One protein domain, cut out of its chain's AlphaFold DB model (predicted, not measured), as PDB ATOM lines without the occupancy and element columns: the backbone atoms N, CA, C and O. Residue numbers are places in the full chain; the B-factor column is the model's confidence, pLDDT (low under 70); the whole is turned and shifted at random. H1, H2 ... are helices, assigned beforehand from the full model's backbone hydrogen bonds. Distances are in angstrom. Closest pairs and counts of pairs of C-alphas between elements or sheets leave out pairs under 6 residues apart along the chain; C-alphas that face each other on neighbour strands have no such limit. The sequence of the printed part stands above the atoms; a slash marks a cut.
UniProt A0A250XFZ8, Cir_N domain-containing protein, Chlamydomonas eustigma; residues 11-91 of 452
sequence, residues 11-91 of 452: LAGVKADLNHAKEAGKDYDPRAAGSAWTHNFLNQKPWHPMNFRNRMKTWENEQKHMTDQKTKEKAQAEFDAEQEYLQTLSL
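This is residues 11 to 91 of the 452 residues of the protein "Cir_N domain-containing protein" of Chlamydomonas eustigma (UniProt A0A250XFZ8). One long helix, H3, makes the longest axis like a shaft, and at its first end the rest of the printed part forms a loose, open hook: the short helix H2 near that end, then a long loop reaching away to the helix H1. No two helices touch, and most of H3, from residue 59 on, sticks out as a bare arm. The printed part has 81 residues with three named helices, in the order H1, H2, H3, and no named strand; the class is all helix. The whole is extended, with a radius of gyration of the C-alphas of 23.4 A, and its C-alphas span 73 by 35 by 16 A.

H3, residues 52 to 90, touches no helix. H2, residues 39 to 44, is close to H3 but not clearly touching it: the closest C-alphas, those of Asn 43 and Phe 52, are 7.6 A apart. Their lines are about perpendicular, at 76 degrees. H1, residues 11 to 23, is apart from both H2 and H3. In H1, H2 and H3 every O i to N i+4 pair is within hydrogen-bond range.

H3 is 56.4 A long, from C-alpha 52 at (72.767, -13.180, 66.398) to C-alpha 90 at (69.813, -22.780, 10.896). H2, residues 39 to 44, measures 9.1 A. H1, residues 11 to 23, measures 18.1 A and begins with C-alpha 11 at (74.675, -22.262, 74.842).

The outline is a rod; the two C-alphas farthest apart, those of Arg 31 and Leu 91, are 73.3 A apart. The printed part has no cut. The link from H1 to H2, 15 residues, is long, and its residues 31 to 38 stand free; the link from H2 to H3, 7 residues, is short. Residues 59 to 91, of which 59 to 90 belong to H3, stand free too. The mean pLDDT of the printed part is 85.3, and residues 11 to 14 and 29 to 39 are under 70.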
ATOM      1  N   LEU A  11      74.394 -20.856  74.515       62.28
ATOM      2  CA  LEU A  11      74.675 -22.262  74.842       62.28
ATOM      3  C   LEU A  11      74.909 -23.131  73.599       62.28
ATOM      4  O   LEU A  11      75.727 -24.045  73.631       62.28
ATOM      5  N   ALA A  12      74.218 -22.841  72.493       69.81
ATOM      6  CA  ALA A  12      74.429 -23.553  71.236       69.81
ATOM      7  C   ALA A  12      75.784 -23.200  70.607       69.81
ATOM      8  O   ALA A  12      76.400 -24.067  69.995       69.81
ATOM      9  N   GLY A  13      76.247 -21.955  70.774       68.62
ATOM     10  CA  GLY A  13      77.598 -21.536  70.401       68.62
ATOM     11  C   GLY A  13      78.653 -22.283  71.202       68.62
ATOM     12  O   GLY A  13      79.449 -22.994  70.611       68.62
ATOM     13  N   VAL A  14      78.553 -22.256  72.534       68.75
ATOM     14  CA  VAL A  14      79.484 -22.979  73.416       68.75
ATOM     15  C   VAL A  14      79.499 -24.480  73.115       68.75
ATOM     16  O   VAL A  14      80.563 -25.081  73.075       68.75
ATOM     17  N   LYS A  15      78.343 -25.101  72.846       76.75
ATOM     18  CA  LYS A  15      78.277 -26.527  72.489       76.75
ATOM     19  C   LYS A  15      78.892 -26.819  71.115       76.75
ATOM     20  O   LYS A  15      79.514 -27.861  70.950       76.75
ATOM     21  N   ALA A  16      78.716 -25.928  70.139       74.75
ATOM     22  CA  ALA A  16      79.334 -26.060  68.822       74.75
ATOM     23  C   ALA A  16      80.856 -25.874  68.894       74.75
ATOM     24  O   ALA A  16      81.582 -26.689  68.335       74.75
ATOM     25  N   ASP A  17      81.325 -24.875  69.640       70.56
ATOM     26  CA  ASP A  17      82.748 -24.601  69.848       70.56
ATOM     27  C   ASP A  17      83.415 -25.740  70.631       70.56
ATOM     28  O   ASP A  17      84.489 -26.199  70.258       70.56
ATOM     29  N   LEU A  18      82.735 -26.284  71.647       77.94
ATOM     30  CA  LEU A  18      83.199 -27.442  72.413       77.94
ATOM     31  C   LEU A  18      83.240 -28.719  71.562       77.94
ATOM     32  O   LEU A  18      84.161 -29.517  71.704       77.94
ATOM     33  N   ASN A  19      82.292 -28.913  70.641       81.25
ATOM     34  CA  ASN A  19      82.357 -30.011  69.674       81.25
ATOM     35  C   ASN A  19      83.510 -29.822  68.679       81.25
ATOM     36  O   ASN A  19      84.230 -30.775  68.403       81.25
ATOM     37  N   HIS A  20      83.725 -28.604  68.178       77.94
ATOM     38  CA  HIS A  20      84.819 -28.308  67.255       77.94
ATOM     39  C   HIS A  20      86.190 -28.450  67.929       77.94
ATOM     40  O   HIS A  20      87.138 -28.935  67.323       77.94
ATOM     41  N   ALA A  21      86.309 -28.057  69.196       80.00
ATOM     42  CA  ALA A  21      87.521 -28.235  69.982       80.00
ATOM     43  C   ALA A  21      87.808 -29.717  70.267       80.00
ATOM     44  O   ALA A  21      88.945 -30.156  70.100       80.00
ATOM     45  N   LYS A  22      86.764 -30.508  70.568       83.56
ATOM     46  CA  LYS A  22      86.856 -31.974  70.658       83.56
ATOM     47  C   LYS A  22      87.312 -32.608  69.345       83.56
ATOM     48  O   LYS A  22      88.167 -33.483  69.367       83.56
ATOM     49  N   GLU A  23      86.776 -32.166  68.208       84.50
ATOM     50  CA  GLU A  23      87.199 -32.641  66.881       84.50
ATOM     51  C   GLU A  23      88.638 -32.219  66.538       84.50
ATOM     52  O   GLU A  23      89.363 -32.975  65.899       84.50
ATOM     53  N   ALA A  24      89.066 -31.038  66.989       81.50
ATOM     54  CA  ALA A  24      90.415 -30.515  66.785       81.50
ATOM     55  C   ALA A  24      91.449 -31.027  67.809       81.50
ATOM     56  O   ALA A  24      92.619 -30.657  67.705       81.50
ATOM     57  N   GLY A  25      91.036 -31.829  68.800       82.38
ATOM     58  CA  GLY A  25      91.907 -32.351  69.858       82.38
ATOM     59  C   GLY A  25      92.502 -31.278  70.778       82.38
ATOM     60  O   GLY A  25      93.569 -31.492  71.342       82.38
ATOM     61  N   LYS A  26      91.859 -30.108  70.893       76.88
ATOM     62  CA  LYS A  26      92.304 -29.008  71.762       76.88
ATOM     63  C   LYS A  26      91.363 -28.880  72.951       76.88
ATOM     64  O   LYS A  26      90.146 -28.856  72.764       76.88
ATOM     65  N   ASP A  27      91.919 -28.729  74.147       76.06
ATOM     66  CA  ASP A  27      91.125 -28.476  75.346       76.06
ATOM     67  C   ASP A  27      90.440 -27.107  75.243       76.06
ATOM     68  O   ASP A  27      91.079 -26.060  75.125       76.06
ATOM     69  N   TYR A  28      89.106 -27.122  75.223       70.62
ATOM     70  CA  TYR A  28      88.297 -25.909  75.204       70.62
ATOM     71  C   TYR A  28      88.182 -25.366  76.622       70.62
ATOM     72  O   TYR A  28      87.374 -25.861  77.409       70.62
ATOM     73  N   ASP A  29      88.956 -24.332  76.935       69.06
ATOM     74  CA  ASP A  29      88.780 -23.596  78.180       69.06
ATOM     75  C   ASP A  29      87.804 -22.416  77.961       69.06
ATOM     76  O   ASP A  29      88.167 -21.407  77.341       69.06
ATOM     77  N   PRO A  30      86.550 -22.501  78.456       66.44
ATOM     78  CA  PRO A  30      85.558 -21.436  78.307       66.44
ATOM     79  C   PRO A  30      85.940 -20.148  79.053       66.44
ATOM     80  O   PRO A  30      85.298 -19.118  78.838       66.44
ATOM     81  N   ARG A  31      86.942 -20.193  79.944       62.59
ATOM     82  CA  ARG A  31      87.424 -19.051  80.731       62.59
ATOM     83  C   ARG A  31      88.702 -18.429  80.165       62.59
ATOM     84  O   ARG A  31      88.868 -17.220  80.308       62.59
ATOM     85  N   ALA A  32      89.558 -19.200  79.489       58.94
ATOM     86  CA  ALA A  32      90.806 -18.695  78.901       58.94
ATOM     87  C   ALA A  32      90.590 -17.802  77.666       58.94
ATOM     88  O   ALA A  32      91.423 -16.954  77.347       58.94
ATOM     89  N   ALA A  33      89.451 -17.928  76.981       58.00
ATOM     90  CA  ALA A  33      89.066 -16.999  75.926       58.00
ATOM     91  C   ALA A  33      88.566 -15.674  76.541       58.00
ATOM     92  O   ALA A  33      87.361 -15.427  76.624       58.00
ATOM     93  N   GLY A  34      89.491 -14.795  76.947       50.31
ATOM     94  CA  GLY A  34      89.266 -13.472  77.566       50.31
ATOM     95  C   GLY A  34      88.400 -12.458  76.787       50.31
ATOM     96  O   GLY A  34      88.387 -11.276  77.108       50.31
ATOM     97  N   SER A  35      87.643 -12.892  75.777       52.47
ATOM     98  CA  SER A  35      86.660 -12.105  75.017       52.47
ATOM     99  C   SER A  35      85.232 -12.148  75.592       52.47
ATOM    100  O   SER A  35      84.347 -11.441  75.102       52.47
ATOM    101  N   ALA A  36      84.960 -12.968  76.614       56.50
ATOM    102  CA  ALA A  36      83.589 -13.262  77.043       56.50
ATOM    103  C   ALA A  36      82.905 -12.163  77.884       56.50
ATOM    104  O   ALA A  36      81.673 -12.095  77.894       56.50
ATOM    105  N   TRP A  37      83.650 -11.274  78.557       54.91
ATOM    106  CA  TRP A  37      83.039 -10.305  79.485       54.91
ATOM    107  C   TRP A  37      82.800  -8.907  78.905       54.91
ATOM    108  O   TRP A  37      81.756  -8.315  79.166       54.91
ATOM    109  N   THR A  38      83.670  -8.401  78.031       57.03
ATOM    110  CA  THR A  38      83.491  -7.060  77.440       57.03
ATOM    111  C   THR A  38      82.590  -7.066  76.203       57.03
ATOM    112  O   THR A  38      81.886  -6.093  75.931       57.03
ATOM    113  N   HIS A  39      82.535  -8.179  75.467       61.25
ATOM    114  CA  HIS A  39      81.849  -8.225  74.174       61.25
ATOM    115  C   HIS A  39      80.386  -8.701  74.251       61.25
ATOM    116  O   HIS A  39      79.603  -8.521  73.309       61.25
ATOM    117  N   ASN A  40      79.976  -9.275  75.387       75.50
ATOM    118  CA  ASN A  40      78.598  -9.721  75.591       75.50
ATOM    119  C   ASN A  40      77.616  -8.535  75.637       75.50
ATOM    120  O   ASN A  40      76.554  -8.584  75.017       75.50
ATOM    121  N   PHE A  41      77.999  -7.420  76.270       83.75
ATOM    122  CA  PHE A  41      77.178  -6.203  76.306       83.75
ATOM    123  C   PHE A  41      76.916  -5.629  74.903       83.75
ATOM    124  O   PHE A  41      75.796  -5.227  74.589       83.75
ATOM    125  N   LEU A  42      77.917  -5.644  74.017       86.69
ATOM    126  CA  LEU A  42      77.757  -5.198  72.630       86.69
ATOM    127  C   LEU A  42      76.838  -6.127  71.826       86.69
ATOM    128  O   LEU A  42      76.013  -5.649  71.048       86.69
ATOM    129  N   ASN A  43      76.893  -7.437  72.067       85.56
ATOM    130  CA  ASN A  43      76.019  -8.409  71.404       85.56
ATOM    131  C   ASN A  43      74.537  -8.256  71.781       85.56
ATOM    132  O   ASN A  43      73.671  -8.640  70.992       85.56
ATOM    133  N   GLN A  44      74.230  -7.663  72.939       86.81
ATOM    134  CA  GLN A  44      72.856  -7.316  73.320       86.81
ATOM    135  C   GLN A  44      72.296  -6.158  72.484       86.81
ATOM    136  O   GLN A  44      71.080  -6.043  72.311       86.81
ATOM    137  N   LYS A  45      73.160  -5.307  71.918       94.12
ATOM    138  CA  LYS A  45      72.728  -4.145  71.141       94.12
ATOM    139  C   LYS A  45      72.258  -4.573  69.742       94.12
ATOM    140  O   LYS A  45      72.930  -5.360  69.073       94.12
ATOM    141  N   PRO A  46      71.109  -4.068  69.254       94.81
ATOM    142  CA  PRO A  46      70.493  -4.532  68.005       94.81
ATOM    143  C   PRO A  46      71.237  -4.098  66.736       94.81
ATOM    144  O   PRO A  46      70.976  -4.643  65.669       94.81
ATOM    145  N   TRP A  47      72.137  -3.122  66.830       95.00
ATOM    146  CA  TRP A  47      72.941  -2.617  65.714       95.00
ATOM    147  C   TRP A  47      74.290  -3.326  65.578       95.00
ATOM    148  O   TRP A  47      74.962  -3.171  64.564       95.00
ATOM    149  N   HIS A  48      74.700  -4.109  66.575       94.06
ATOM    150  CA  HIS A  48      76.011  -4.737  66.557       94.06
ATOM    151  C   HIS A  48      76.052  -5.869  65.511       94.06
ATOM    152  O   HIS A  48      75.141  -6.706  65.497       94.06
ATOM    153  N   PRO A  49      77.073  -5.961  64.640       92.06
ATOM    154  CA  PRO A  49      77.120  -6.971  63.578       92.06
ATOM    155  C   PRO A  49      77.206  -8.402  64.124       92.06
ATOM    156  O   PRO A  49      76.612  -9.313  63.557       92.06
ATOM    157  N   MET A  50      77.868  -8.599  65.271       86.75
ATOM    158  CA  MET A  50      77.944  -9.903  65.952       86.75
ATOM    159  C   MET A  50      76.666 -10.291  66.709       86.75
ATOM    160  O   MET A  50      76.547 -11.428  67.183       86.75
ATOM    161  N   ASN A  51      75.664  -9.407  66.774       89.56
ATOM    162  CA  ASN A  51      74.351  -9.787  67.278       89.56
ATOM    163  C   ASN A  51      73.802 -10.938  66.422       89.56
ATOM    164  O   ASN A  51      73.793 -10.859  65.192       89.56
ATOM    165  N   PHE A  52      73.325 -12.003  67.069       86.94
ATOM    166  CA  PHE A  52      72.767 -13.180  66.398       86.94
ATOM    167  C   PHE A  52      71.715 -12.809  65.341       86.94
ATOM    168  O   PHE A  52      71.721 -13.360  64.244       86.94
ATOM    169  N   ARG A  53      70.852 -11.822  65.620       90.25
ATOM    170  CA  ARG A  53      69.824 -11.370  64.668       90.25
ATOM    171  C   ARG A  53      70.420 -10.762  63.403       90.25
ATOM    172  O   ARG A  53      69.855 -10.945  62.331       90.25
ATOM    173  N   ASN A  54      71.532 -10.043  63.521       93.81
ATOM    174  CA  ASN A  54      72.190  -9.430  62.371       93.81
ATOM    175  C   ASN A  54      73.004 -10.465  61.597       93.81
ATOM    176  O   ASN A  54      72.856 -10.530  60.383       93.81
ATOM    177  N   ARG A  55      73.730 -11.356  62.286       91.00
ATOM    178  CA  ARG A  55      74.386 -12.510  61.646       91.00
ATOM    179  C   ARG A  55      73.394 -13.376  60.868       91.00
ATOM    180  O   ARG A  55      73.687 -13.746  59.740       91.00
ATOM    181  N   MET A  56      72.208 -13.638  61.423       91.31
ATOM    182  CA  MET A  56      71.144 -14.365  60.719       91.31
ATOM    183  C   MET A  56      70.646 -13.625  59.478       91.31
ATOM    184  O   MET A  56      70.501 -14.251  58.437       91.31
ATOM    185  N   LYS A  57      70.429 -12.305  59.545       95.06
ATOM    186  CA  LYS A  57      70.042 -11.512  58.364       95.06
ATOM    187  C   LYS A  57      71.114 -11.545  57.277       95.06
ATOM    188  O   LYS A  57      70.782 -11.716  56.112       95.06
ATOM    189  N   THR A  58      72.383 -11.383  57.652       94.44
ATOM    190  CA  THR A  58      73.504 -11.471  56.710       94.44
ATOM    191  C   THR A  58      73.548 -12.851  56.073       94.44
ATOM    192  O   THR A  58      73.582 -12.944  54.855       94.44
ATOM    193  N   TRP A  59      73.437 -13.912  56.874       94.19
ATOM    194  CA  TRP A  59      73.412 -15.286  56.379       94.19
ATOM    195  C   TRP A  59      72.216 -15.554  55.448       94.19
ATOM    196  O   TRP A  59      72.393 -16.133  54.385       94.19
ATOM    197  N   GLU A  60      71.006 -15.091  55.777       93.44
ATOM    198  CA  GLU A  60      69.831 -15.216  54.899       93.44
ATOM    199  C   GLU A  60      70.020 -14.475  53.570       93.44
ATOM    200  O   GLU A  60      69.623 -14.981  52.521       93.44
ATOM    201  N   ASN A  61      70.626 -13.287  53.600       96.12
ATOM    202  CA  ASN A  61      70.940 -12.528  52.394       96.12
ATOM    203  C   ASN A  61      72.022 -13.222  51.559       96.12
ATOM    204  O   ASN A  61      71.875 -13.302  50.345       96.12
ATOM    205  N   GLU A  62      73.061 -13.768  52.194       95.31
ATOM    206  CA  GLU A  62      74.087 -14.581  51.533       95.31
ATOM    207  C   GLU A  62      73.461 -15.827  50.886       95.31
ATOM    208  O   GLU A  62      73.742 -16.116  49.728       95.31
ATOM    209  N   GLN A  63      72.562 -16.538  51.576       94.38
ATOM    210  CA  GLN A  63      71.869 -17.698  51.003       94.38
ATOM    211  C   GLN A  63      71.004 -17.318  49.803       94.38
ATOM    212  O   GLN A  63      71.076 -17.991  48.780       94.38
ATOM    213  N   LYS A  64      70.228 -16.232  49.902       95.94
ATOM    214  CA  LYS A  64      69.437 -15.719  48.773       95.94
ATOM    215  C   LYS A  64      70.326 -15.339  47.595       95.94
ATOM    216  O   LYS A  64      70.044 -15.723  46.471       95.94
ATOM    217  N   HIS A  65      71.435 -14.658  47.857       96.31
ATOM    218  CA  HIS A  65      72.393 -14.304  46.820       96.31
ATOM    219  C   HIS A  65      72.979 -15.546  46.138       96.31
ATOM    220  O   HIS A  65      73.031 -15.604  44.915       96.31
ATOM    221  N   MET A  66      73.347 -16.577  46.905       94.88
ATOM    222  CA  MET A  66      73.830 -17.847  46.354       94.88
ATOM    223  C   MET A  66      72.763 -18.570  45.524       94.88
ATOM    224  O   MET A  66      73.095 -19.191  44.516       94.88
ATOM    225  N   THR A  67      71.489 -18.532  45.926       94.88
ATOM    226  CA  THR A  67      70.409 -19.115  45.117       94.88
ATOM    227  C   THR A  67      70.165 -18.312  43.849       94.88
ATOM    228  O   THR A  67      70.028 -18.917  42.794       94.88
ATOM    229  N   ASP A  68      70.178 -16.982  43.938       97.00
ATOM    230  CA  ASP A  68      69.974 -16.082  42.800       97.00
ATOM    231  C   ASP A  68      71.126 -16.181  41.791       97.00
ATOM    232  O   ASP A  68      70.911 -16.090  40.587       97.00
ATOM    233  N   GLN A  69      72.359 -16.391  42.255       97.12
ATOM    234  CA  GLN A  69      73.495 -16.676  41.377       97.12
ATOM    235  C   GLN A  69      73.313 -18.010  40.657       97.12
ATOM    236  O   GLN A  69      73.399 -18.048  39.438       97.12
ATOM    237  N   LYS A  70      72.952 -19.079  41.376       97.69
ATOM    238  CA  LYS A  70      72.697 -20.388  40.757       97.69
ATOM    239  C   LYS A  70      71.549 -20.363  39.752       97.69
ATOM    240  O   LYS A  70      71.593 -21.093  38.771       97.69
ATOM    241  N   THR A  71      70.493 -19.592  40.004       97.38
ATOM    242  CA  THR A  71      69.392 -19.458  39.040       97.38
ATOM    243  C   THR A  71      69.819 -18.654  37.821       97.38
ATOM    244  O   THR A  71      69.464 -19.044  36.715       97.38
ATOM    245  N   LYS A  72      70.620 -17.593  37.991       97.94
ATOM    246  CA  LYS A  72      71.206 -16.841  36.872       97.94
ATOM    247  C   LYS A  72      72.159 -17.687  36.033       97.94
ATOM    248  O   LYS A  72      72.043 -17.666  34.820       97.94
ATOM    249  N   GLU A  73      73.044 -18.455  36.664       97.81
ATOM    250  CA  GLU A  73      73.966 -19.373  35.980       97.81
ATOM    251  C   GLU A  73      73.204 -20.430  35.173       97.81
ATOM    252  O   GLU A  73      73.549 -20.693  34.028       97.81
ATOM    253  N   LYS A  74      72.131 -20.998  35.737       97.69
ATOM    254  CA  LYS A  74      71.258 -21.929  35.009       97.69
ATOM    255  C   LYS A  74      70.552 -21.267  33.833       97.69
ATOM    256  O   LYS A  74      70.588 -21.816  32.744       97.69
ATOM    257  N   ALA A  75      69.960 -20.092  34.042       97.94
ATOM    258  CA  ALA A  75      69.295 -19.350  32.975       97.94
ATOM    259  C   ALA A  75      70.270 -18.969  31.850       97.94
ATOM    260  O   ALA A  75      69.900 -18.995  30.684       97.94
ATOM    261  N   GLN A  76      71.519 -18.644  32.191       98.19
ATOM    262  CA  GLN A  76      72.565 -18.375  31.211       98.19
ATOM    263  C   GLN A  76      72.953 -19.641  30.437       98.19
ATOM    264  O   GLN A  76      72.985 -19.607  29.216       98.19
ATOM    265  N   ALA A  77      73.169 -20.765  31.123       98.19
ATOM    266  CA  ALA A  77      73.468 -22.036  30.465       98.19
ATOM    267  C   ALA A  77      72.317 -22.522  29.561       98.19
ATOM    268  O   ALA A  77      72.566 -23.076  28.496       98.19
ATOM    269  N   GLU A  78      71.062 -22.307  29.970       97.50
ATOM    270  CA  GLU A  78      69.871 -22.586  29.156       97.50
ATOM    271  C   GLU A  78      69.822 -21.681  27.920       97.50
ATOM    272  O   GLU A  78      69.608 -22.173  26.816       97.50
ATOM    273  N   PHE A  79      70.093 -20.383  28.081       98.44
ATOM    274  CA  PHE A  79      70.158 -19.441  26.964       98.44
ATOM    275  C   PHE A  79      71.250 -19.815  25.955       98.44
ATOM    276  O   PHE A  79      70.982 -19.847  24.756       98.44
ATOM    277  N   ASP A  80      72.456 -20.140  26.422       97.75
ATOM    278  CA  ASP A  80      73.567 -20.534  25.551       97.75
ATOM    279  C   ASP A  80      73.234 -21.837  24.795       97.75
ATOM    280  O   ASP A  80      73.428 -21.917  23.581       97.75
ATOM    281  N   ALA A  81      72.617 -22.817  25.469       97.56
ATOM    282  CA  ALA A  81      72.139 -24.045  24.832       97.56
ATOM    283  C   ALA A  81      71.033 -23.788  23.789       97.56
ATOM    284  O   ALA A  81      71.007 -24.435  22.740       97.56
ATOM    285  N   GLU A  82      70.125 -22.839  24.038       96.50
ATOM    286  CA  GLU A  82      69.111 -22.419  23.064       96.50
ATOM    287  C   GLU A  82      69.735 -21.709  21.856       96.50
ATOM    288  O   GLU A  82      69.306 -21.943  20.723       96.50
ATOM    289  N   GLN A  83      70.766 -20.884  22.059       98.25
ATOM    290  CA  GLN A  83      71.502 -20.251  20.962       98.25
ATOM    291  C   GLN A  83      72.209 -21.291  20.093       98.25
ATOM    292  O   GLN A  83      72.071 -21.253  18.869       98.25
ATOM    293  N   GLU A  84      72.910 -22.253  20.695       96.88
ATOM    294  CA  GLU A  84      73.530 -23.367  19.969       96.88
ATOM    295  C   GLU A  84      72.478 -24.199  19.223       96.88
ATOM    296  O   GLU A  84      72.649 -24.525  18.046       96.88
ATOM    297  N   TYR A  85      71.336 -24.480  19.854       95.69
ATOM    298  CA  TYR A  85      70.224 -25.172  19.206       95.69
ATOM    299  C   TYR A  85      69.697 -24.400  17.986       95.69
ATOM    300  O   TYR A  85      69.513 -24.987  16.922       95.69
ATOM    301  N   LEU A  86      69.513 -23.082  18.084       96.31
ATOM    302  CA  LEU A  86      69.078 -22.257  16.954       96.31
ATOM    303  C   LEU A  86      70.125 -22.202  15.837       96.31
ATOM    304  O   LEU A  86      69.770 -22.302  14.662       96.31
ATOM    305  N   GLN A  87      71.408 -22.104  16.184       97.31
ATOM    306  CA  GLN A  87      72.502 -22.178  15.215       97.31
ATOM    307  C   GLN A  87      72.506 -23.525  14.489       97.31
ATOM    308  O   GLN A  87      72.523 -23.545  13.259       97.31
ATOM    309  N   THR A  88      72.402 -24.647  15.206       95.75
ATOM    310  CA  THR A  88      72.305 -25.968  14.562       95.75
ATOM    311  C   THR A  88      71.065 -26.074  13.675       95.75
ATOM    312  O   THR A  88      71.170 -26.556  12.550       95.75
ATOM    313  N   LEU A  89      69.912 -25.553  14.110       95.94
ATOM    314  CA  LEU A  89      68.678 -25.554  13.325       95.94
ATOM    315  C   LEU A  89      68.818 -24.736  12.032       95.94
ATOM    316  O   LEU A  89      68.302 -25.152  10.996       95.94
ATOM    317  N   SER A  90      69.538 -23.612  12.075       95.38
ATOM    318  CA  SER A  90      69.813 -22.780  10.896       95.38
ATOM    319  C   SER A  90      70.645 -23.494   9.824       95.38
ATOM    320  O   SER A  90      70.520 -23.169   8.646       95.38
ATOM    321  N   LEU A  91      71.443 -24.497  10.210       96.94
ATOM    322  CA  LEU A  91      72.259 -25.294   9.287       96.94
ATOM    323  C   LEU A  91      71.444 -26.393   8.581       96.94
ATOM    324  O   LEU A  91      71.908 -26.960   7.592       96.94
TER     325      LEU A  91